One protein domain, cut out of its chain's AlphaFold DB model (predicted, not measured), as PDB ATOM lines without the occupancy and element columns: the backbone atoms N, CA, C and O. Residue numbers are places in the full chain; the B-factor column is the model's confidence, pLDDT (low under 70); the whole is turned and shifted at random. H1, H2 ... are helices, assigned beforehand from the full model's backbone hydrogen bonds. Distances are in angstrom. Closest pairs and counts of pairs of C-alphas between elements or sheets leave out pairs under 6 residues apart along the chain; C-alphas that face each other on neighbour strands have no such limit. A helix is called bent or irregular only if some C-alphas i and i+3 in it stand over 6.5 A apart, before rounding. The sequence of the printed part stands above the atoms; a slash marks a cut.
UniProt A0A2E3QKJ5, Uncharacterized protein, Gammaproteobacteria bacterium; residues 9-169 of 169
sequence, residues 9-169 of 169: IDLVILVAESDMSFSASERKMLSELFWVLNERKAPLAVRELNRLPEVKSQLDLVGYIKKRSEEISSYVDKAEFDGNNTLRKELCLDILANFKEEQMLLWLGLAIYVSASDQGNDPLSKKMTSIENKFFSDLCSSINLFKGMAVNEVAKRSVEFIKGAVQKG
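AT A GLANCE: This is residues 9 to 169 of the 169 residues of an uncharacterized protein of Gammaproteobacteria bacterium (UniProt A0A2E3QKJ5). H1, H2 and H6 form an up-and-down bundle at the core, each running against the one before it; long H4 crosses H1 and H2 on one side, and H8 crosses H6 on the opposite side. H5 and H7 pack on H1, and H3 packs on residues 34 to 38 of H2. The printed part has 161 residues with eight named helices, H1 to H8 along the chain, and no named strand: all helix. It is compact, with a radius of gyration of the C-alphas of 14.9 A and spans of 42 by 35 by 34 A.

IN THESE COORDINATES: Find C-alpha 58 at (46.939, 4.770, -12.754); from there H4 runs 33.0 A to residue 81, with a kink of 26 degrees near residue 73. H1, residues 9 to 19, begins at (49.435, 7.980, 0.766) and is irregular, C-alphas 16 and 19 being 7.5 A apart. H2 is residues 24 to 39, H3 43 to 49, H5 87 to 96 and H7 130 to 141. H6, residues 101 to 118, spans 26.9 A and is only just irregular, C-alphas 115 and 118 being 6.51 A apart. H8, residues 151 to 167, ends at (54.065, 24.107, -13.358).

HOW THE PARTS SIT: Look along H4: its residues 65 to 72 alone touch H1, closest at C-alphas Ser 69 and Ile 13, 6.4 A. H6 touches H1 at a steep tilt of 44 degrees with residues 107 to 115 alone, closest at C-alphas Ala 111 and Val 12, 4.5 A. H8 touches H6 about perpendicular, at 80 degrees, closest at C-alphas Ser 158 and Gly 109, 4.5 A. H4 and H8 are apart. Every O i to N i+4 pair is within hydrogen-bond range in H2, H3, H5, H7 and H8; H1 has 5 of 7, H4 19 of 20 and H6 13 of 14.

THE WHOLE: The farthest C-alphas, Asp 82 and Lys 168, are 45.9 A apart. The printed part has no cut; the link from H6 to H7 is long. Confidence is under 70 at residues 118 to 129 and 166 to 169.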
ATOM      1  N   ILE A   9      50.782   8.273   1.290       92.88
ATOM      2  CA  ILE A   9      49.435   7.980   0.766       92.88
ATOM      3  C   ILE A   9      48.476   7.694   1.926       92.88
ATOM      4  O   ILE A   9      47.354   8.196   1.922       92.88
ATOM      5  N   ASP A  10      48.935   6.968   2.945       94.06
ATOM      6  CA  ASP A  10      48.127   6.662   4.129       94.06
ATOM      7  C   ASP A  10      47.769   7.924   4.911       94.06
ATOM      8  O   ASP A  10      46.648   8.038   5.385       94.06
ATOM      9  N   LEU A  11      48.669   8.911   4.982       94.12
ATOM     10  CA  LEU A  11      48.354  10.219   5.567       94.12
ATOM     11  C   LEU A  11      47.177  10.889   4.848       94.12
ATOM     12  O   LEU A  11      46.300  11.450   5.501       94.12
ATOM     13  N   VAL A  12      47.158  10.841   3.513       93.50
ATOM     14  CA  VAL A  12      46.062  11.428   2.734       93.50
ATOM     15  C   VAL A  12      44.749  10.701   3.018       93.50
ATOM     16  O   VAL A  12      43.745  11.364   3.261       93.50
ATOM     17  N   ILE A  13      44.775   9.367   3.050       93.69
ATOM     18  CA  ILE A  13      43.599   8.547   3.366       93.69
ATOM     19  C   ILE A  13      43.107   8.837   4.788       93.69
ATOM     20  O   ILE A  13      41.948   9.175   4.960       93.69
ATOM     21  N   LEU A  14      43.982   8.801   5.799       93.56
ATOM     22  CA  LEU A  14      43.624   9.037   7.204       93.56
ATOM     23  C   LEU A  14      42.952  10.397   7.423       93.56
ATOM     24  O   LEU A  14      42.015  10.493   8.213       93.56
ATOM     25  N   VAL A  15      43.439  11.442   6.746       91.19
ATOM     26  CA  VAL A  15      42.852  12.786   6.819       91.19
ATOM     27  C   VAL A  15      41.516  12.845   6.083       91.19
ATOM     28  O   VAL A  15      40.563  13.407   6.627       91.19
ATOM     29  N   ALA A  16      41.442  12.290   4.872       88.88
ATOM     30  CA  ALA A  16      40.229  12.346   4.064       88.88
ATOM     31  C   ALA A  16      39.095  11.498   4.648       88.88
ATOM     32  O   ALA A  16      37.986  11.986   4.778       88.88
ATOM     33  N   GLU A  17      39.413  10.315   5.163       88.19
ATOM     34  CA  GLU A  17      38.492   9.382   5.819       88.19
ATOM     35  C   GLU A  17      38.191   9.759   7.281       88.19
ATOM     36  O   GLU A  17      37.742   8.934   8.072       88.19
ATOM     37  N   SER A  18      38.474  10.991   7.712       83.44
ATOM     38  CA  SER A  18      38.228  11.407   9.105       83.44
ATOM     39  C   SER A  18      36.742  11.473   9.483       83.44
ATOM     40  O   SER A  18      36.411  11.576  10.663       83.44
ATOM     41  N   ASP A  19      35.849  11.377   8.503       78.81
ATOM     42  CA  ASP A  19      34.411  11.171   8.659       78.81
ATOM     43  C   ASP A  19      33.996   9.680   8.668       78.81
ATOM     44  O   ASP A  19      32.802   9.383   8.687       78.81
ATOM     45  N   MET A  20      34.971   8.760   8.706       77.19
ATOM     46  CA  MET A  20      34.820   7.299   8.624       77.19
ATOM     47  C   MET A  20      34.319   6.789   7.262       77.19
ATOM     48  O   MET A  20      33.696   5.728   7.182       77.19
ATOM     49  N   SER A  21      34.551   7.533   6.177       79.94
ATOM     50  CA  SER A  21      34.221   7.073   4.831       79.94
ATOM     51  C   SER A  21      35.187   7.611   3.781       79.94
ATOM     52  O   SER A  21      35.070   8.754   3.367       79.94
ATOM     53  N   PHE A  22      36.040   6.750   3.212       84.94
ATOM     54  CA  PHE A  22      36.770   7.112   1.994       84.94
ATOM     55  C   PHE A  22      35.966   6.792   0.725       84.94
ATOM     56  O   PHE A  22      35.736   5.631   0.353       84.94
ATOM     57  N   SER A  23      35.526   7.829   0.027       85.50
ATOM     58  CA  SER A  23      34.607   7.751  -1.104       85.50
ATOM     59  C   SER A  23      35.267   7.236  -2.398       85.50
ATOM     60  O   SER A  23      36.486   7.215  -2.582       85.50
ATOM     61  N   ALA A  24      34.446   6.791  -3.360       85.88
ATOM     62  CA  ALA A  24      34.943   6.430  -4.691       85.88
ATOM     63  C   ALA A  24      35.490   7.639  -5.469       85.88
ATOM     64  O   ALA A  24      36.442   7.477  -6.236       85.88
ATOM     65  N   SER A  25      34.908   8.823  -5.271       86.12
ATOM     66  CA  SER A  25      35.374  10.063  -5.897       86.12
ATOM     67  C   SER A  25      36.698  10.507  -5.289       86.12
ATOM     68  O   SER A  25      37.606  10.847  -6.039       86.12
ATOM     69  N   GLU A  26      36.859  10.389  -3.971       88.88
ATOM     70  CA  GLU A  26      38.115  10.695  -3.282       88.88
ATOM     71  C   GLU A  26      39.252   9.763  -3.703       88.88
ATOM     72  O   GLU A  26      40.338  10.224  -4.058       88.88
ATOM     73  N   ARG A  27      38.987   8.450  -3.778       91.25
ATOM     74  CA  ARG A  27      39.948   7.474  -4.321       91.25
ATOM     75  C   ARG A  27      40.395   7.837  -5.733       91.25
ATOM     76  O   ARG A  27      41.581   7.748  -6.053       91.25
ATOM     77  N   LYS A  28      39.440   8.221  -6.584       89.62
ATOM     78  CA  LYS A  28      39.711   8.635  -7.962       89.62
ATOM     79  C   LYS A  28      40.509   9.942  -8.004       89.62
ATOM     80  O   LYS A  28      41.479  10.024  -8.746       89.62
ATOM     81  N   MET A  29      40.144  10.935  -7.195       89.81
ATOM     82  CA  MET A  29      40.847  12.214  -7.126       89.81
ATOM     83  C   MET A  29      42.288  12.031  -6.649       89.81
ATOM     84  O   MET A  29      43.212  12.572  -7.254       89.81
ATOM     85  N   LEU A  30      42.500  11.240  -5.593       92.44
ATOM     86  CA  LEU A  30      43.837  10.952  -5.081       92.44
ATOM     87  C   LEU A  30      44.693  10.287  -6.158       92.44
ATOM     88  O   LEU A  30      45.823  10.718  -6.385       92.44
ATOM     89  N   SER A  31      44.159   9.281  -6.857       92.50
ATOM     90  CA  SER A  31      44.910   8.604  -7.914       92.50
ATOM     91  C   SER A  31      45.237   9.538  -9.084       92.50
ATOM     92  O   SER A  31      46.369   9.528  -9.558       92.50
ATOM     93  N   GLU A  32      44.294  10.380  -9.520       90.31
ATOM     94  CA  GLU A  32      44.492  11.375 -10.582       90.31
ATOM     95  C   GLU A  32      45.557  12.409 -10.209       90.31
ATOM     96  O   GLU A  32      46.508  12.608 -10.965       90.31
ATOM     97  N   LEU A  33      45.450  13.034  -9.033       88.44
ATOM     98  CA  LEU A  33      46.407  14.049  -8.586       88.44
ATOM     99  C   LEU A  33      47.817  13.478  -8.453       88.44
ATOM    100  O   LEU A  33      48.787  14.085  -8.911       88.44
ATOM    101  N   PHE A  34      47.936  12.300  -7.848       90.06
ATOM    102  CA  PHE A  34      49.225  11.651  -7.654       90.06
ATOM    103  C   PHE A  34      49.850  11.239  -8.989       90.06
ATOM    104  O   PHE A  34      51.047  11.442  -9.204       90.06
ATOM    105  N   TRP A  35      49.037  10.715  -9.910       90.50
ATOM    106  CA  TRP A  35      49.486  10.344 -11.247       90.50
ATOM    107  C   TRP A  35      49.968  11.561 -12.041       90.50
ATOM    108  O   TRP A  35      51.070  11.532 -12.587       90.50
ATOM    109  N   VAL A  36      49.220  12.669 -12.019       89.50
ATOM    110  CA  VAL A  36      49.631  13.934 -12.652       89.50
ATOM    111  C   VAL A  36      50.946  14.445 -12.061       89.50
ATOM    112  O   VAL A  36      51.845  14.835 -12.807       89.50
ATOM    113  N   LEU A  37      51.105  14.427 -10.734       88.25
ATOM    114  CA  LEU A  37      52.360  14.829 -10.089       88.25
ATOM    115  C   LEU A  37      53.538  13.940 -10.514       88.25
ATOM    116  O   LEU A  37      54.649  14.440 -10.697       88.25
ATOM    117  N   ASN A  38      53.303  12.644 -10.709       89.00
ATOM    118  CA  ASN A  38      54.308  11.723 -11.226       89.00
ATOM    119  C   ASN A  38      54.671  12.002 -12.694       89.00
ATOM    120  O   ASN A  38      55.855  12.065 -13.022       89.00
ATOM    121  N   GLU A  39      53.688  12.226 -13.569       89.00
ATOM    122  CA  GLU A  39      53.924  12.583 -14.977       89.00
ATOM    123  C   GLU A  39      54.708  13.897 -15.107       89.00
ATOM    124  O   GLU A  39      55.598  14.019 -15.949       89.00
ATOM    125  N   ARG A  40      54.450  14.844 -14.196       87.12
ATOM    126  CA  ARG A  40      55.197  16.102 -14.031       87.12
ATOM    127  C   ARG A  40      56.552  15.931 -13.346       87.12
ATOM    128  O   ARG A  40      57.233  16.911 -13.068       87.12
ATOM    129  N   LYS A  41      56.966  14.699 -13.046       86.38
ATOM    130  CA  LYS A  41      58.236  14.378 -12.384       86.38
ATOM    131  C   LYS A  41      58.442  15.133 -11.067       86.38
ATOM    132  O   LYS A  41      59.581  15.426 -10.696       86.38
ATOM    133  N   ALA A  42      57.363  15.431 -10.340       85.50
ATOM    134  CA  ALA A  42      57.457  16.046  -9.024       85.50
ATOM    135  C   ALA A  42      58.261  15.102  -8.104       85.50
ATOM    136  O   ALA A  42      57.811  13.978  -7.857       85.50
ATOM    137  N   PRO A  43      59.439  15.509  -7.580       86.06
ATOM    138  CA  PRO A  43      60.383  14.576  -6.958       86.06
ATOM    139  C   PRO A  43      59.793  13.746  -5.815       86.06
ATOM    140  O   PRO A  43      60.147  12.581  -5.642       86.06
ATOM    141  N   LEU A  44      58.876  14.333  -5.041       86.81
ATOM    142  CA  LEU A  44      58.219  13.665  -3.920       86.81
ATOM    143  C   LEU A  44      57.220  12.589  -4.369       86.81
ATOM    144  O   LEU A  44      57.201  11.525  -3.756       86.81
ATOM    145  N   ALA A  45      56.455  12.829  -5.439       86.38
ATOM    146  CA  ALA A  45      55.504  11.858  -5.985       86.38
ATOM    147  C   ALA A  45      56.225  10.709  -6.705       86.38
ATOM    148  O   ALA A  45      55.925   9.544  -6.464       86.38
ATOM    149  N   VAL A  46      57.247  11.027  -7.511       88.00
ATOM    150  CA  VAL A  46      58.075  10.020  -8.201       88.00
ATOM    151  C   VAL A  46      58.768   9.101  -7.201       88.00
ATOM    152  O   VAL A  46      58.748   7.879  -7.343       88.00
ATOM    153  N   ARG A  47      59.386   9.678  -6.160       89.38
ATOM    154  CA  ARG A  47      60.059   8.893  -5.120       89.38
ATOM    155  C   ARG A  47      59.094   7.940  -4.424       89.38
ATOM    156  O   ARG A  47      59.511   6.849  -4.056       89.38
ATOM    157  N   GLU A  48      57.855   8.367  -4.227       89.31
ATOM    158  CA  GLU A  48      56.857   7.555  -3.552       89.31
ATOM    159  C   GLU A  48      56.327   6.427  -4.446       89.31
ATOM    160  O   GLU A  48      56.336   5.285  -4.008       89.31
ATOM    161  N   LEU A  49      56.007   6.676  -5.724       87.56
ATOM    162  CA  LEU A  49      55.633   5.585  -6.644       87.56
ATOM    163  C   LEU A  49      56.757   4.571  -6.858       87.56
ATOM    164  O   LEU A  49      56.491   3.379  -6.947       87.56
ATOM    165  N   ASN A  50      58.019   5.005  -6.871       89.56
ATOM    166  CA  ASN A  50      59.154   4.084  -6.985       89.56
ATOM    167  C   ASN A  50      59.266   3.099  -5.807       89.56
ATOM    168  O   ASN A  50      59.981   2.104  -5.918       89.56
ATOM    169  N   ARG A  51      58.592   3.364  -4.679       89.12
ATOM    170  CA  ARG A  51      58.510   2.444  -3.533       89.12
ATOM    171  C   ARG A  51      57.398   1.403  -3.683       89.12
ATOM    172  O   ARG A  51      57.373   0.465  -2.895       89.12
ATOM    173  N   LEU A  52      56.530   1.559  -4.682       90.12
ATOM    174  CA  LEU A  52      55.368   0.718  -4.961       90.12
ATOM    175  C   LEU A  52      55.575  -0.027  -6.295       90.12
ATOM    176  O   LEU A  52      55.000   0.358  -7.316       90.12
ATOM    177  N   PRO A  53      56.432  -1.067  -6.344       87.06
ATOM    178  CA  PRO A  53      56.788  -1.763  -7.588       87.06
ATOM    179  C   PRO A  53      55.599  -2.437  -8.297       87.06
ATOM    180  O   PRO A  53      55.676  -2.757  -9.488       87.06
ATOM    181  N   GLU A  54      54.510  -2.684  -7.576       88.25
ATOM    182  CA  GLU A  54      53.254  -3.210  -8.095       88.25
ATOM    183  C   GLU A  54      52.444  -2.176  -8.890       88.25
ATOM    184  O   GLU A  54      51.645  -2.564  -9.742       88.25
ATOM    185  N   VAL A  55      52.667  -0.877  -8.668       91.94
ATOM    186  CA  VAL A  55      51.921   0.202  -9.324       91.94
ATOM    187  C   VAL A  55      52.582   0.555 -10.657       91.94
ATOM    188  O   VAL A  55      53.569   1.285 -10.711       91.94
ATOM    189  N   LYS A  56      52.028   0.041 -11.761       89.94
ATOM    190  CA  LYS A  56      52.550   0.265 -13.127       89.94
ATOM    191  C   LYS A  56      51.672   1.188 -13.965       89.94
ATOM    192  O   LYS A  56      52.096   1.662 -15.017       89.94
ATOM    193  N   SER A  57      50.454   1.439 -13.506       92.00
ATOM    194  CA  SER A  57      49.455   2.267 -14.165       92.00
ATOM    195  C   SER A  57      48.621   3.032 -13.139       92.00
ATOM    196  O   SER A  57      48.579   2.685 -11.957       92.00
ATOM    197  N   GLN A  58      47.892   4.050 -13.600       90.56
ATOM    198  CA  GLN A  58      46.939   4.770 -12.754       90.56
ATOM    199  C   GLN A  58      45.841   3.842 -12.203       90.56
ATOM    200  O   GLN A  58      45.370   4.035 -11.083       90.56
ATOM    201  N   LEU A  59      45.449   2.812 -12.961       91.50
ATOM    202  CA  LEU A  59      44.471   1.825 -12.504       91.50
ATOM    203  C   LEU A  59      45.019   0.983 -11.344       91.50
ATOM    204  O   LEU A  59      44.300   0.751 -10.372       91.50
ATOM    205  N   ASP A  60      46.297   0.593 -11.406       93.69
ATOM    206  CA  ASP A  60      46.962  -0.107 -10.301       93.69
ATOM    207  C   ASP A  60      47.014   0.778  -9.051       93.69
ATOM    208  O   ASP A  60      46.770   0.299  -7.946       93.69
ATOM    209  N   LEU A  61      47.248   2.086  -9.223       92.94
ATOM    210  CA  LEU A  61      47.246   3.051  -8.124       92.94
ATOM    211  C   LEU A  61      45.864   3.172  -7.463       92.94
ATOM    212  O   LEU A  61      45.774   3.201  -6.239       92.94
ATOM    213  N   VAL A  62      44.778   3.193  -8.245       93.12
ATOM    214  CA  VAL A  62      43.406   3.156  -7.701       93.12
ATOM    215  C   VAL A  62      43.180   1.883  -6.884       93.12
ATOM    216  O   VAL A  62      42.624   1.948  -5.786       93.12
ATOM    217  N   GLY A  63      43.616   0.730  -7.401       93.38
ATOM    218  CA  GLY A  63      43.525  -0.551  -6.698       93.38
ATOM    219  C   GLY A  63      44.320  -0.564  -5.390       93.38
ATOM    220  O   GLY A  63      43.798  -0.995  -4.362       93.38
ATOM    221  N   TYR A  64      45.543  -0.031  -5.416       93.94
ATOM    222  CA  TYR A  64      46.400   0.124  -4.241       93.94
ATOM    223  C   TYR A  64      45.742   1.007  -3.175       93.94
ATOM    224  O   TYR A  64      45.589   0.582  -2.032       93.94
ATOM    225  N   ILE A  65      45.282   2.203  -3.558       94.00
ATOM    226  CA  ILE A  65      44.615   3.148  -2.653       94.00
ATOM    227  C   ILE A  65      43.379   2.504  -2.022       94.00
ATOM    228  O   ILE A  65      43.184   2.613  -0.816       94.00
ATOM    229  N   LYS A  66      42.558   1.800  -2.815       93.62
ATOM    230  CA  LYS A  66      41.377   1.095  -2.303       93.62
ATOM    231  C   LYS A  66      41.758   0.074  -1.227       93.62
ATOM    232  O   LYS A  66      41.162   0.078  -0.152       93.62
ATOM    233  N   LYS A  67      42.755  -0.768  -1.504       93.25
ATOM    234  CA  LYS A  67      43.230  -1.774  -0.547       93.25
ATOM    235  C   LYS A  67      43.728  -1.117   0.745       93.25
ATOM    236  O   LYS A  67      43.371  -1.563   1.829       93.25
ATOM    237  N   ARG A  68      44.496  -0.029   0.634       92.44
ATOM    238  CA  ARG A  68      44.983   0.728   1.795       92.44
ATOM    239  C   ARG A  68      43.857   1.361   2.603       92.44
ATOM    240  O   ARG A  68      43.894   1.258   3.821       92.44
ATOM    241  N   SER A  69      42.838   1.940   1.962       92.69
ATOM    242  CA  SER A  69      41.672   2.466   2.689       92.69
ATOM    243  C   SER A  69      40.913   1.370   3.440       92.69
ATOM    244  O   SER A  69      40.547   1.564   4.589       92.69
ATOM    245  N   GLU A  70      40.757   0.178   2.851       92.56
ATOM    246  CA  GLU A  70      40.111  -0.954   3.532       92.56
ATOM    247  C   GLU A  70      40.925  -1.426   4.753       92.56
ATOM    248  O   GLU A  70      40.362  -1.700   5.813       92.56
ATOM    249  N   GLU A  71      42.257  -1.486   4.630       92.31
ATOM    250  CA  GLU A  71      43.161  -1.828   5.735       92.31
ATOM    251  C   GLU A  71      43.111  -0.773   6.855       92.31
ATOM    252  O   GLU A  71      42.963  -1.136   8.025       92.31
ATOM    253  N   ILE A  72      43.172   0.517   6.505       91.94
ATOM    254  CA  ILE A  72      43.083   1.641   7.448       91.94
ATOM    255  C   ILE A  72      41.741   1.630   8.174       91.94
ATOM    256  O   ILE A  72      41.743   1.595   9.402       91.94
ATOM    257  N   SER A  73      40.619   1.580   7.454       89.56
ATOM    258  CA  SER A  73      39.276   1.530   8.043       89.56
ATOM    259  C   SER A  73      39.135   0.350   9.015       89.56
ATOM    260  O   SER A  73      38.708   0.514  10.158       89.56
ATOM    261  N   SER A  74      39.618  -0.841   8.635       90.62
ATOM    262  CA  SER A  74      39.539  -2.034   9.494       90.62
ATOM    263  C   SER A  74      40.294  -1.910  10.826       90.62
ATOM    264  O   SER A  74      39.959  -2.601  11.796       90.62
ATOM    265  N   TYR A  75      41.318  -1.055  10.876       90.81
ATOM    266  CA  TYR A  75      42.161  -0.838  12.046       90.81
ATOM    267  C   TYR A  75      41.724   0.394  12.846       90.81
ATOM    268  O   TYR A  75      41.510   0.301  14.055       90.81
ATOM    269  N   VAL A  76      41.579   1.532  12.170       92.25
ATOM    270  CA  VAL A  76      41.318   2.840  12.772       92.25
ATOM    271  C   VAL A  76      39.858   2.974  13.171       92.25
ATOM    272  O   VAL A  76      39.597   3.239  14.340       92.25
ATOM    273  N   ASP A  77      38.912   2.709  12.267       88.06
ATOM    274  CA  ASP A  77      37.484   2.882  12.568       88.06
ATOM    275  C   ASP A  77      37.045   1.907  13.663       88.06
ATOM    276  O   ASP A  77      36.249   2.246  14.539       88.06
ATOM    277  N   LYS A  78      37.618   0.696  13.665       88.75
ATOM    278  CA  LYS A  78      37.411  -0.266  14.748       88.75
ATOM    279  C   LYS A  78      37.896   0.288  16.091       88.75
ATOM    280  O   LYS A  78      37.171   0.203  17.077       88.75
ATOM    281  N   ALA A  79      39.102   0.850  16.141       90.38
ATOM    282  CA  ALA A  79      39.642   1.420  17.371       90.38
ATOM    283  C   ALA A  79      38.843   2.646  17.842       90.38
ATOM    284  O   ALA A  79      38.619   2.795  19.042       90.38
ATOM    285  N   GLU A  80      38.382   3.494  16.919       89.75
ATOM    286  CA  GLU A  80      37.518   4.643  17.214       89.75
ATOM    287  C   GLU A  80      36.161   4.182  17.768       89.75
ATOM    288  O   GLU A  80      35.701   4.707  18.784       89.75
ATOM    289  N   PHE A  81      35.567   3.136  17.184       87.94
ATOM    290  CA  PHE A  81      34.353   2.501  17.705       87.94
ATOM    291  C   PHE A  81      34.555   1.917  19.113       87.94
ATOM    292  O   PHE A  81      33.688   2.063  19.975       87.94
ATOM    293  N   ASP A  82      35.724   1.324  19.370       91.69
ATOM    294  CA  ASP A  82      36.123   0.795  20.681       91.69
ATOM    295  C   ASP A  82      36.532   1.909  21.683       91.69
ATOM    296  O   ASP A  82      36.872   1.625  22.835       91.69
ATOM    297  N   GLY A  83      36.466   3.187  21.280       91.62
ATOM    298  CA  GLY A  83      36.631   4.366  22.137       91.62
ATOM    299  C   GLY A  83      37.970   5.103  22.009       91.62
ATOM    300  O   GLY A  83      38.159   6.135  22.661       91.62
ATOM    301  N   ASN A  84      38.894   4.630  21.169       91.88
ATOM    302  CA  ASN A  84      40.167   5.296  20.902       91.88
ATOM    303  C   ASN A  84      40.032   6.358  19.796       91.88
ATOM    304  O   ASN A  84      40.436   6.159  18.653       91.88
ATOM    305  N   ASN A  85      39.493   7.522  20.162       88.81
ATOM    306  CA  ASN A  85      39.266   8.641  19.238       88.81
ATOM    307  C   ASN A  85      40.535   9.446  18.879       88.81
ATOM    308  O   ASN A  85      40.432  10.457  18.183       88.81
ATOM    309  N   THR A  86      41.719   9.076  19.385       92.44
ATOM    310  CA  THR A  86      42.980   9.790  19.097       92.44
ATOM    311  C   THR A  86      43.871   9.058  18.100       92.44
ATOM    312  O   THR A  86      44.699   9.710  17.462       92.44
ATOM    313  N   LEU A  87      43.663   7.753  17.896       93.00
ATOM    314  CA  LEU A  87      44.522   6.909  17.062       93.00
ATOM    315  C   LEU A  87      44.759   7.482  15.661       93.00
ATOM    316  O   LEU A  87      45.899   7.568  15.216       93.00
ATOM    317  N   ARG A  88      43.704   7.921  14.966       94.12
ATOM    318  CA  ARG A  88      43.821   8.493  13.614       94.12
ATOM    319  C   ARG A  88      44.779   9.681  13.578       94.12
ATOM    320  O   ARG A  88      45.623   9.785  12.690       94.12
ATOM    321  N   LYS A  89      44.669  10.572  14.567       94.19
ATOM    322  CA  LYS A  89      45.539  11.744  14.700       94.19
ATOM    323  C   LYS A  89      46.971  11.336  15.035       94.19
ATOM    324  O   LYS A  89      47.895  11.904  14.462       94.19
ATOM    325  N   GLU A  90      47.152  10.378  15.938       94.19
ATOM    326  CA  GLU A  90      48.467   9.849  16.318       94.19
ATOM    327  C   GLU A  90      49.197   9.267  15.100       94.19
ATOM    328  O   GLU A  90      50.312   9.690  14.809       94.19
ATOM    329  N   LEU A  91      48.524   8.435  14.296       94.44
ATOM    330  CA  LEU A  91      49.085   7.877  13.059       94.44
ATOM    331  C   LEU A  91      49.477   8.970  12.052       94.44
ATOM    332  O   LEU A  91      50.546   8.908  11.445       94.44
ATOM    333  N   CYS A  92      48.647  10.008  11.890       94.94
ATOM    334  CA  CYS A  92      49.003  11.158  11.057       94.94
ATOM    335  C   CYS A  92      50.275  11.856  11.563       94.94
ATOM    336  O   CYS A  92      51.149  12.200  10.765       94.94
ATOM    337  N   LEU A  93      50.385  12.079  12.876       93.56
ATOM    338  CA  LEU A  93      51.546  12.728  13.485       93.56
ATOM    339  C   LEU A  93      52.815  11.880  13.350       93.56
ATOM    340  O   LEU A  93      53.870  12.445  13.063       93.56
ATOM    341  N   ASP A  94      52.711  10.557  13.463       93.06
ATOM    342  CA  ASP A  94      53.835   9.635  13.277       93.06
ATOM    343  C   ASP A  94      54.391   9.690  11.846       93.06
ATOM    344  O   ASP A  94      55.609   9.753  11.641       93.06
ATOM    345  N   ILE A  95      53.509   9.755  10.838       93.44
ATOM    346  CA  ILE A  95      53.921   9.945   9.439       93.44
ATOM    347  C   ILE A  95      54.610  11.306   9.270       93.44
ATOM    348  O   ILE A  95      55.691  11.410   8.680       93.44
ATOM    349  N   LEU A  96      53.993  12.361   9.806       92.62
ATOM    350  CA  LEU A  96      54.450  13.741   9.658       92.62
ATOM    351  C   LEU A  96      55.755  14.034  10.405       92.62
ATOM    352  O   LEU A  96      56.512  14.893   9.956       92.62
ATOM    353  N   ALA A  97      56.060  13.329  11.496       91.00
ATOM    354  CA  ALA A  97      57.265  13.546  12.300       91.00
ATOM    355  C   ALA A  97      58.566  13.457  11.481       91.00
ATOM    356  O   ALA A  97      59.565  14.092  11.819       91.00
ATOM    357  N   ASN A  98      58.542  12.716  10.370       86.50
ATOM    358  CA  ASN A  98      59.690  12.498   9.491       86.50
ATOM    359  C   ASN A  98      59.724  13.428   8.265       86.50
ATOM    360  O   ASN A  98      60.588  13.283   7.394       86.50
ATOM    361  N   PHE A  99      58.772  14.355   8.139       91.69
ATOM    362  CA  PHE A  99      58.621  15.198   6.956       91.69
ATOM    363  C   PHE A  99      59.234  16.586   7.147       91.69
ATOM    364  O   PHE A  99      59.138  17.212   8.198       91.69
ATOM    365  N   LYS A 100      59.843  17.100   6.078       91.06
ATOM    366  CA  LYS A 100      60.166  18.527   5.961       91.06
ATOM    367  C   LYS A 100      58.911  19.325   5.603       91.06
ATOM    368  O   LYS A 100      57.958  18.759   5.070       91.06
ATOM    369  N   GLU A 101      58.955  20.641   5.800       89.56
ATOM    370  CA  GLU A 101      57.862  21.572   5.466       89.56
ATOM    371  C   GLU A 101      57.265  21.322   4.073       89.56
ATOM    372  O   GLU A 101      56.060  21.142   3.947       89.56
ATOM    373  N   GLU A 102      58.098  21.215   3.036       87.38
ATOM    374  CA  GLU A 102      57.639  20.973   1.659       87.38
ATOM    375  C   GLU A 102      56.862  19.657   1.507       87.38
ATOM    376  O   GLU A 102      55.878  19.587   0.776       87.38
ATOM    377  N   GLN A 103      57.285  18.607   2.217       90.94
ATOM    378  CA  GLN A 103      56.584  17.324   2.213       90.94
ATOM    379  C   GLN A 103      55.250  17.443   2.943       90.94
ATOM    380  O   GLN A 103      54.242  16.962   2.437       90.94
ATOM    381  N   MET A 104      55.228  18.109   4.100       91.31
ATOM    382  CA  MET A 104      53.990  18.350   4.842       91.31
ATOM    383  C   MET A 104      52.989  19.147   3.998       91.31
ATOM    384  O   MET A 104      51.843  18.729   3.876       91.31
ATOM    385  N   LEU A 105      53.428  20.240   3.361       88.50
ATOM    386  CA  LEU A 105      52.591  21.067   2.487       88.50
ATOM    387  C   LEU A 105      52.053  20.281   1.287       88.50
ATOM    388  O   LEU A 105      50.885  20.427   0.938       88.50
ATOM    389  N   LEU A 106      52.869  19.423   0.668       89.25
ATOM    390  CA  LEU A 106      52.401  18.576  -0.428       89.25
ATOM    391  C   LEU A 106      51.308  17.609   0.032       89.25
ATOM    392  O   LEU A 106      50.225  17.585  -0.548       89.25
ATOM    393  N   TRP A 107      51.595  16.798   1.051       91.25
ATOM    394  CA  TRP A 107      50.721  15.690   1.436       91.25
ATOM    395  C   TRP A 107      49.447  16.164   2.134       91.25
ATOM    396  O   TRP A 107      48.366  15.679   1.814       91.25
ATOM    397  N   LEU A 108      49.537  17.173   3.006       89.88
ATOM    398  CA  LEU A 108      48.351  17.798   3.599       89.88
ATOM    399  C   LEU A 108      47.535  18.556   2.546       89.88
ATOM    400  O   LEU A 108      46.308  18.540   2.596       89.88
ATOM    401  N   GLY A 109      48.193  19.168   1.556       86.75
ATOM    402  CA  GLY A 109      47.518  19.775   0.412       86.75
ATOM    403  C   GLY A 109      46.718  18.779  -0.409       86.75
ATOM    404  O   GLY A 109      45.563  19.042  -0.734       86.75
ATOM    405  N   LEU A 110      47.322  17.630  -0.722       89.12
ATOM    406  CA  LEU A 110      46.638  16.541  -1.410       89.12
ATOM    407  C   LEU A 110      45.448  16.043  -0.595       89.12
ATOM    408  O   LEU A 110      44.376  15.885  -1.165       89.12
ATOM    409  N   ALA A 111      45.598  15.889   0.721       89.81
ATOM    410  CA  ALA A 111      44.494  15.505   1.592       89.81
ATOM    411  C   ALA A 111      43.312  16.476   1.517       89.81
ATOM    412  O   ALA A 111      42.195  16.044   1.268       89.81
ATOM    413  N   ILE A 112      43.560  17.787   1.610       83.62
ATOM    414  CA  ILE A 112      42.502  18.800   1.476       83.62
ATOM    415  C   ILE A 112      41.807  18.703   0.111       83.62
ATOM    416  O   ILE A 112      40.583  18.784   0.029       83.62
ATOM    417  N   TYR A 113      42.581  18.563  -0.970       82.56
ATOM    418  CA  TYR A 113      42.031  18.466  -2.323       82.56
ATOM    419  C   TYR A 113      41.179  17.213  -2.521       82.56
ATOM    420  O   TYR A 113      40.146  17.275  -3.186       82.56
ATOM    421  N   VAL A 114      41.619  16.094  -1.950       87.19
ATOM    422  CA  VAL A 114      40.909  14.820  -1.996       87.19
ATOM    423  C   VAL A 114      39.611  14.915  -1.203       87.19
ATOM    424  O   VAL A 114      38.563  14.680  -1.796       87.19
ATOM    425  N   SER A 115      39.645  15.392   0.042       83.00
ATOM    426  CA  SER A 115      38.438  15.604   0.857       83.00
ATOM    427  C   SER A 115      37.424  16.539   0.195       83.00
ATOM    428  O   SER A 115      36.214  16.344   0.260       83.00
ATOM    429  N   ALA A 116      37.899  17.565  -0.513       77.25
ATOM    430  CA  ALA A 116      37.022  18.485  -1.231       77.25
ATOM    431  C   ALA A 116      36.395  17.883  -2.508       77.25
ATOM    432  O   ALA A 116      35.488  18.488  -3.085       77.25
ATOM    433  N   SER A 117      36.867  16.724  -2.984       75.12
ATOM    434  CA  SER A 117      36.439  16.138  -4.264       75.12
ATOM    435  C   SER A 117      35.054  15.497  -4.237       75.12
ATOM    436  O   SER A 117      34.424  15.359  -5.289       75.12
ATOM    437  N   ASP A 118      34.531  15.206  -3.048       65.19
ATOM    438  CA  ASP A 118      33.162  14.728  -2.853       65.19
ATOM    439  C   ASP A 118      32.092  15.798  -3.110       65.19
ATOM    440  O   ASP A 118      30.895  15.506  -3.133       65.19
ATOM    441  N   GLN A 119      32.498  17.045  -3.378       61.44
ATOM    442  CA  GLN A 119      31.587  18.170  -3.570       61.44
ATOM    443  C   GLN A 119      31.864  18.921  -4.887       61.44
ATOM    444  O   GLN A 119      32.598  19.905  -4.924       61.44
ATOM    445  N   GLY A 120      31.235  18.510  -5.997       50.25
ATOM    446  CA  GLY A 120      31.253  19.289  -7.256       50.25
ATOM    447  C   GLY A 120      30.544  20.659  -7.121       50.25
ATOM    448  O   GLY A 120      29.692  20.849  -6.248       50.25
ATOM    449  N   ASN A 121      30.776  21.704  -7.928       41.94
ATOM    450  CA  ASN A 121      31.699  21.993  -9.031       41.94
ATOM    451  C   ASN A 121      32.070  23.500  -8.881       41.94
ATOM    452  O   ASN A 121      31.190  24.342  -9.051       41.94
ATOM    453  N   ASP A 122      33.340  23.796  -8.567       38.97
ATOM    454  CA  ASP A 122      34.057  25.100  -8.621       38.97
ATOM    455  C   ASP A 122      33.669  26.239  -7.623       38.97
ATOM    456  O   ASP A 122      32.499  26.360  -7.253       38.97
ATOM    457  N   PRO A 123      34.586  27.143  -7.180       40.00
ATOM    458  CA  PRO A 123      36.048  27.179  -7.283       40.00
ATOM    459  C   PRO A 123      36.752  27.054  -5.910       40.00
ATOM    460  O   PRO A 123      36.607  27.883  -5.011       40.00
ATOM    461  N   LEU A 124      37.560  26.000  -5.749       41.28
ATOM    462  CA  LEU A 124      38.472  25.712  -4.619       41.28
ATOM    463  C   LEU A 124      37.917  25.332  -3.217       41.28
ATOM    464  O   LEU A 124      38.744  24.949  -2.398       41.28
ATOM    465  N   SER A 125      36.626  25.450  -2.852       44.12
ATOM    466  CA  SER A 125      36.343  25.736  -1.416       44.12
ATOM    467  C   SER A 125      34.987  25.370  -0.779       44.12
ATOM    468  O   SER A 125      34.672  25.903   0.292       44.12
ATOM    469  N   LYS A 126      34.174  24.450  -1.323       45.44
ATOM    470  CA  LYS A 126      33.082  23.885  -0.503       45.44
ATOM    471  C   LYS A 126      33.714  22.984   0.553       45.44
ATOM    472  O   LYS A 126      34.132  21.876   0.256       45.44
ATOM    473  N   LYS A 127      33.887  23.587   1.732       51.84
ATOM    474  CA  LYS A 127      34.413  23.047   2.985       51.84
ATOM    475  C   LYS A 127      34.415  21.514   2.997       51.84
ATOM    476  O   LYS A 127      33.340  20.925   2.884       51.84
ATOM    477  N   MET A 128      35.591  20.936   3.282       59.19
ATOM    478  CA  MET A 128      35.714  19.693   4.059       59.19
ATOM    479  C   MET A 128      34.512  19.567   5.001       59.19
ATOM    480  O   MET A 128      34.061  20.585   5.557       59.19
ATOM    481  N   THR A 129      33.967  18.373   5.200       65.94
ATOM    482  CA  THR A 129      32.857  18.223   6.146       65.94
ATOM    483  C   THR A 129      33.223  18.869   7.493       65.94
ATOM    484  O   THR A 129      34.393  19.080   7.829       65.94
ATOM    485  N   SER A 130      32.232  19.282   8.291       73.44
ATOM    486  CA  SER A 130      32.520  19.899   9.598       73.44
ATOM    487  C   SER A 130      33.432  19.017  10.468       73.44
ATOM    488  O   SER A 130      34.124  19.544  11.341       73.44
ATOM    489  N   ILE A 131      33.407  17.702  10.241       79.81
ATOM    490  CA  ILE A 131      34.244  16.699  10.897       79.81
ATOM    491  C   ILE A 131      35.677  16.787  10.364       79.81
ATOM    492  O   ILE A 131      36.579  17.098  11.139       79.81
ATOM    493  N   GLU A 132      35.869  16.646   9.055       79.75
ATOM    494  CA  GLU A 132      37.176  16.757   8.396       79.75
ATOM    495  C   GLU A 132      37.879  18.085   8.694       79.75
ATOM    496  O   GLU A 132      39.047  18.107   9.077       79.75
ATOM    497  N   ASN A 133      37.169  19.213   8.606       79.69
ATOM    498  CA  ASN A 133      37.734  20.530   8.915       79.69
ATOM    499  C   ASN A 133      38.222  20.617  10.363       79.69
ATOM    500  O   ASN A 133      39.271  21.204  10.645       79.69
ATOM    501  N   LYS A 134      37.445  20.058  11.297       85.12
ATOM    502  CA  LYS A 134      37.806  20.033  12.712       85.12
ATOM    503  C   LYS A 134      39.018  19.133  12.936       85.12
ATOM    504  O   LYS A 134      39.940  19.555  13.630       85.12
ATOM    505  N   PHE A 135      39.037  17.952  12.321       89.31
ATOM    506  CA  PHE A 135      40.163  17.027  12.381       89.31
ATOM    507  C   PHE A 135      41.437  17.670  11.821       89.31
ATOM    508  O   PHE A 135      42.459  17.722  12.501       89.31
ATOM    509  N   PHE A 136      41.363  18.257  10.627       87.88
ATOM    510  CA  PHE A 136      42.491  18.923   9.986       87.88
ATOM    511  C   PHE A 136      43.004  20.121  10.795       87.88
ATOM    512  O   PHE A 136      44.215  20.301  10.936       87.88
ATOM    513  N   SER A 137      42.103  20.922  11.379       87.19
ATOM    514  CA  SER A 137      42.483  22.019  12.278       87.19
ATOM    515  C   SER A 137      43.212  21.523  13.522       87.19
ATOM    516  O   SER A 137      44.191  22.143  13.944       87.19
ATOM    517  N   ASP A 138      42.732  20.439  14.125       90.56
ATOM    518  CA  ASP A 138      43.333  19.853  15.321       90.56
ATOM    519  C   ASP A 138      44.701  19.217  15.012       90.56
ATOM    520  O   ASP A 138      45.677  19.408  15.750       90.56
ATOM    521  N   LEU A 139      44.816  18.547  13.862       91.38
ATOM    522  CA  LEU A 139      46.077  18.025  13.344       91.38
ATOM    523  C   LEU A 139      47.091  19.154  13.115       91.38
ATOM    524  O   LEU A 139      48.183  19.113  13.676       91.38
ATOM    525  N   CYS A 140      46.722  20.204  12.372       88.56
ATOM    526  CA  CYS A 140      47.613  21.335  12.089       88.56
ATOM    527  C   CYS A 140      48.060  22.066  13.358       88.56
ATOM    528  O   CYS A 140      49.226  22.431  13.480       88.56
ATOM    529  N   SER A 141      47.165  22.225  14.336       89.38
ATOM    530  CA  SER A 141      47.492  22.864  15.621       89.38
ATOM    531  C   SER A 141      48.524  22.077  16.437       89.38
ATOM    532  O   SER A 141      49.188  22.643  17.306       89.38
ATOM    533  N   SER A 142      48.671  20.783  16.144       90.38
ATOM    534  CA  SER A 142      49.625  19.878  16.792       90.38
ATOM    535  C   SER A 142      51.001  19.875  16.110       90.38
ATOM    536  O   SER A 142      51.959  19.334  16.656       90.38
ATOM    537  N   ILE A 143      51.125  20.510  14.941       88.88
ATOM    538  CA  ILE A 143      52.369  20.616  14.178       88.88
ATOM    539  C   ILE A 143      52.980  21.992  14.449       88.88
ATOM    540  O   ILE A 143      52.401  23.018  14.094       88.88
ATOM    541  N   ASN A 144      54.180  22.036  15.039       85.75
ATOM    542  CA  ASN A 144      54.838  23.297  15.416       85.75
ATOM    543  C   ASN A 144      54.950  24.304  14.259       85.75
ATOM    544  O   ASN A 144      54.799  25.500  14.485       85.75
ATOM    545  N   LEU A 145      55.175  23.820  13.035       84.69
ATOM    546  CA  LEU A 145      55.266  24.643  11.827       84.69
ATOM    547  C   LEU A 145      53.974  25.418  11.519       84.69
ATOM    548  O   LEU A 145      54.043  26.542  11.032       84.69
ATOM    549  N   PHE A 146      52.808  24.832  11.800       84.19
ATOM    550  CA  PHE A 146      51.497  25.420  11.502       84.19
ATOM    551  C   PHE A 146      50.803  25.979  12.746       84.19
ATOM    552  O   PHE A 146      49.655  26.422  12.688       84.19
ATOM    553  N   LYS A 147      51.489  25.971  13.891       80.50
ATOM    554  CA  LYS A 147      50.922  26.404  15.162       80.50
ATOM    555  C   LYS A 147      50.527  27.880  15.094       80.50
ATOM    556  O   LYS A 147      51.361  28.749  14.863       80.50
ATOM    557  N   GLY A 148      49.245  28.156  15.327       74.88
ATOM    558  CA  GLY A 148      48.680  29.507  15.251       74.88
ATOM    559  C   GLY A 148      48.291  29.964  13.842       74.88
ATOM    560  O   GLY A 148      47.765  31.065  13.703       74.88
ATOM    561  N   MET A 149      48.493  29.133  12.814       82.00
ATOM    562  CA  MET A 149      47.994  29.400  11.465       82.00
ATOM    563  C   MET A 149      46.532  28.974  11.344       82.00
ATOM    564  O   MET A 149      46.112  27.948  11.884       82.00
ATOM    565  N   ALA A 150      45.745  29.740  10.591       78.75
ATOM    566  CA  ALA A 150      44.400  29.312  10.233       78.75
ATOM    567  C   ALA A 150      44.465  28.149   9.227       78.75
ATOM    568  O   ALA A 150      45.302  28.154   8.325       78.75
ATOM    569  N   VAL A 151      43.527  27.197   9.302       73.88
ATOM    570  CA  VAL A 151      43.418  26.080   8.335       73.88
ATOM    571  C   VAL A 151      43.414  26.573   6.890       73.88
ATOM    572  O   VAL A 151      44.123  26.032   6.047       73.88
ATOM    573  N   ASN A 152      42.684  27.656   6.612       73.75
ATOM    574  CA  ASN A 152      42.620  28.253   5.278       73.75
ATOM    575  C   ASN A 152      43.984  28.763   4.785       73.75
ATOM    576  O   ASN A 152      44.231  28.791   3.582       73.75
ATOM    577  N   GLU A 153      44.871  29.171   5.692       80.94
ATOM    578  CA  GLU A 153      46.221  29.619   5.352       80.94
ATOM    579  C   GLU A 153      47.132  28.435   5.012       80.94
ATOM    580  O   GLU A 153      47.833  28.475   3.999       80.94
ATOM    581  N   VAL A 154      47.062  27.352   5.794       79.50
ATOM    582  CA  VAL A 154      47.762  26.090   5.496       79.50
ATOM    583  C   VAL A 154      47.272  25.519   4.164       79.50
ATOM    584  O   VAL A 154      48.082  25.167   3.306       79.50
ATOM    585  N   ALA A 155      45.956  25.510   3.945       76.62
ATOM    586  CA  ALA A 155      45.345  25.085   2.693       76.62
ATOM    587  C   ALA A 155      45.839  25.923   1.511       76.62
ATOM    588  O   ALA A 155      46.290  25.372   0.508       76.62
ATOM    589  N   LYS A 156      45.841  27.255   1.643       81.00
ATOM    590  CA  LYS A 156      46.330  28.162   0.599       81.00
ATOM    591  C   LYS A 156      47.797  27.901   0.249       81.00
ATOM    592  O   LYS A 156      48.111  27.754  -0.929       81.00
ATOM    593  N   ARG A 157      48.679  27.799   1.248       83.75
ATOM    594  CA  ARG A 157      50.105  27.491   1.031       83.75
ATOM    595  C   ARG A 157      50.303  26.145   0.344       83.75
ATOM    596  O   ARG A 157      51.126  26.024  -0.557       83.75
ATOM    597  N   SER A 158      49.521  25.149   0.745       80.75
ATOM    598  CA  SER A 158      49.579  23.808   0.170       80.75
ATOM    599  C   SER A 158      49.117  23.799  -1.294       80.75
ATOM    600  O   SER A 158      49.771  23.212  -2.154       80.75
ATOM    601  N   VAL A 159      48.050  24.540  -1.615       76.88
ATOM    602  CA  VAL A 159      47.574  24.757  -2.993       76.88
ATOM    603  C   VAL A 159      48.633  25.461  -3.844       76.88
ATOM    604  O   VAL A 159      48.888  25.051  -4.976       76.88
ATOM    605  N   GLU A 160      49.250  26.525  -3.327       81.56
ATOM    606  CA  GLU A 160      50.319  27.255  -4.020       81.56
ATOM    607  C   GLU A 160      51.530  26.354  -4.286       81.56
ATOM    608  O   GLU A 160      52.074  26.366  -5.393       81.56
ATOM    609  N   PHE A 161      51.897  25.512  -3.316       82.94
ATOM    610  CA  PHE A 161      52.964  24.529  -3.467       82.94
ATOM    611  C   PHE A 161      52.648  23.503  -4.563       82.94
ATOM    612  O   PHE A 161      53.464  23.301  -5.462       82.94
ATOM    613  N   ILE A 162      51.451  22.902  -4.544       79.75
ATOM    614  CA  ILE A 162      51.017  21.926  -5.558       79.75
ATOM    615  C   ILE A 162      51.003  22.565  -6.949       79.75
ATOM    616  O   ILE A 162      51.554  21.996  -7.890       79.75
ATOM    617  N   LYS A 163      50.450  23.776  -7.093       78.31
ATOM    618  CA  LYS A 163      50.467  24.510  -8.371       78.31
ATOM    619  C   LYS A 163      51.892  24.753  -8.864       78.31
ATOM    620  O   LYS A 163      52.171  24.536 -10.041       78.31
ATOM    621  N   GLY A 164      52.798  25.154  -7.972       78.69
ATOM    622  CA  GLY A 164      54.213  25.321  -8.292       78.69
ATOM    623  C   GLY A 164      54.889  24.014  -8.719       78.69
ATOM    624  O   GLY A 164      55.671  24.020  -9.667       78.69
ATOM    625  N   ALA A 165      54.561  22.896  -8.066       72.12
ATOM    626  CA  ALA A 165      55.073  21.571  -8.408       72.12
ATOM    627  C   ALA A 165      54.565  21.082  -9.776       72.12
ATOM    628  O   ALA A 165      55.327  20.487 -10.529       72.12
ATOM    629  N   VAL A 166      53.311  21.388 -10.125       69.00
ATOM    630  CA  VAL A 166      52.711  21.037 -11.424       69.00
ATOM    631  C   VAL A 166      53.249  21.908 -12.569       69.00
ATOM    632  O   VAL A 166      53.360  21.429 -13.691       69.00
ATOM    633  N   GLN A 167      53.589  23.178 -12.319       66.56
ATOM    634  CA  GLN A 167      54.065  24.107 -13.358       66.56
ATOM    635  C   GLN A 167      55.561  23.991 -13.679       66.56
ATOM    636  O   GLN A 167      55.977  24.380 -14.768       66.56
ATOM    637  N   LYS A 168      56.380  23.509 -12.737       57.19
ATOM    638  CA  LYS A 168      57.842  23.392 -12.900       57.19
ATOM    639  C   LYS A 168      58.300  22.057 -13.510       57.19
ATOM    640  O   LYS A 168      59.505  21.876 -13.678       57.19
ATOM    641  N   GLY A 169      57.363  21.153 -13.808       50.09
ATOM    642  CA  GLY A 169      57.590  19.831 -14.398       50.09
ATOM    643  C   GLY A 169      57.094  19.717 -15.830       50.09
ATOM    644  O   GLY A 169      57.862  19.182 -16.656       50.09
TER     645      GLY A 169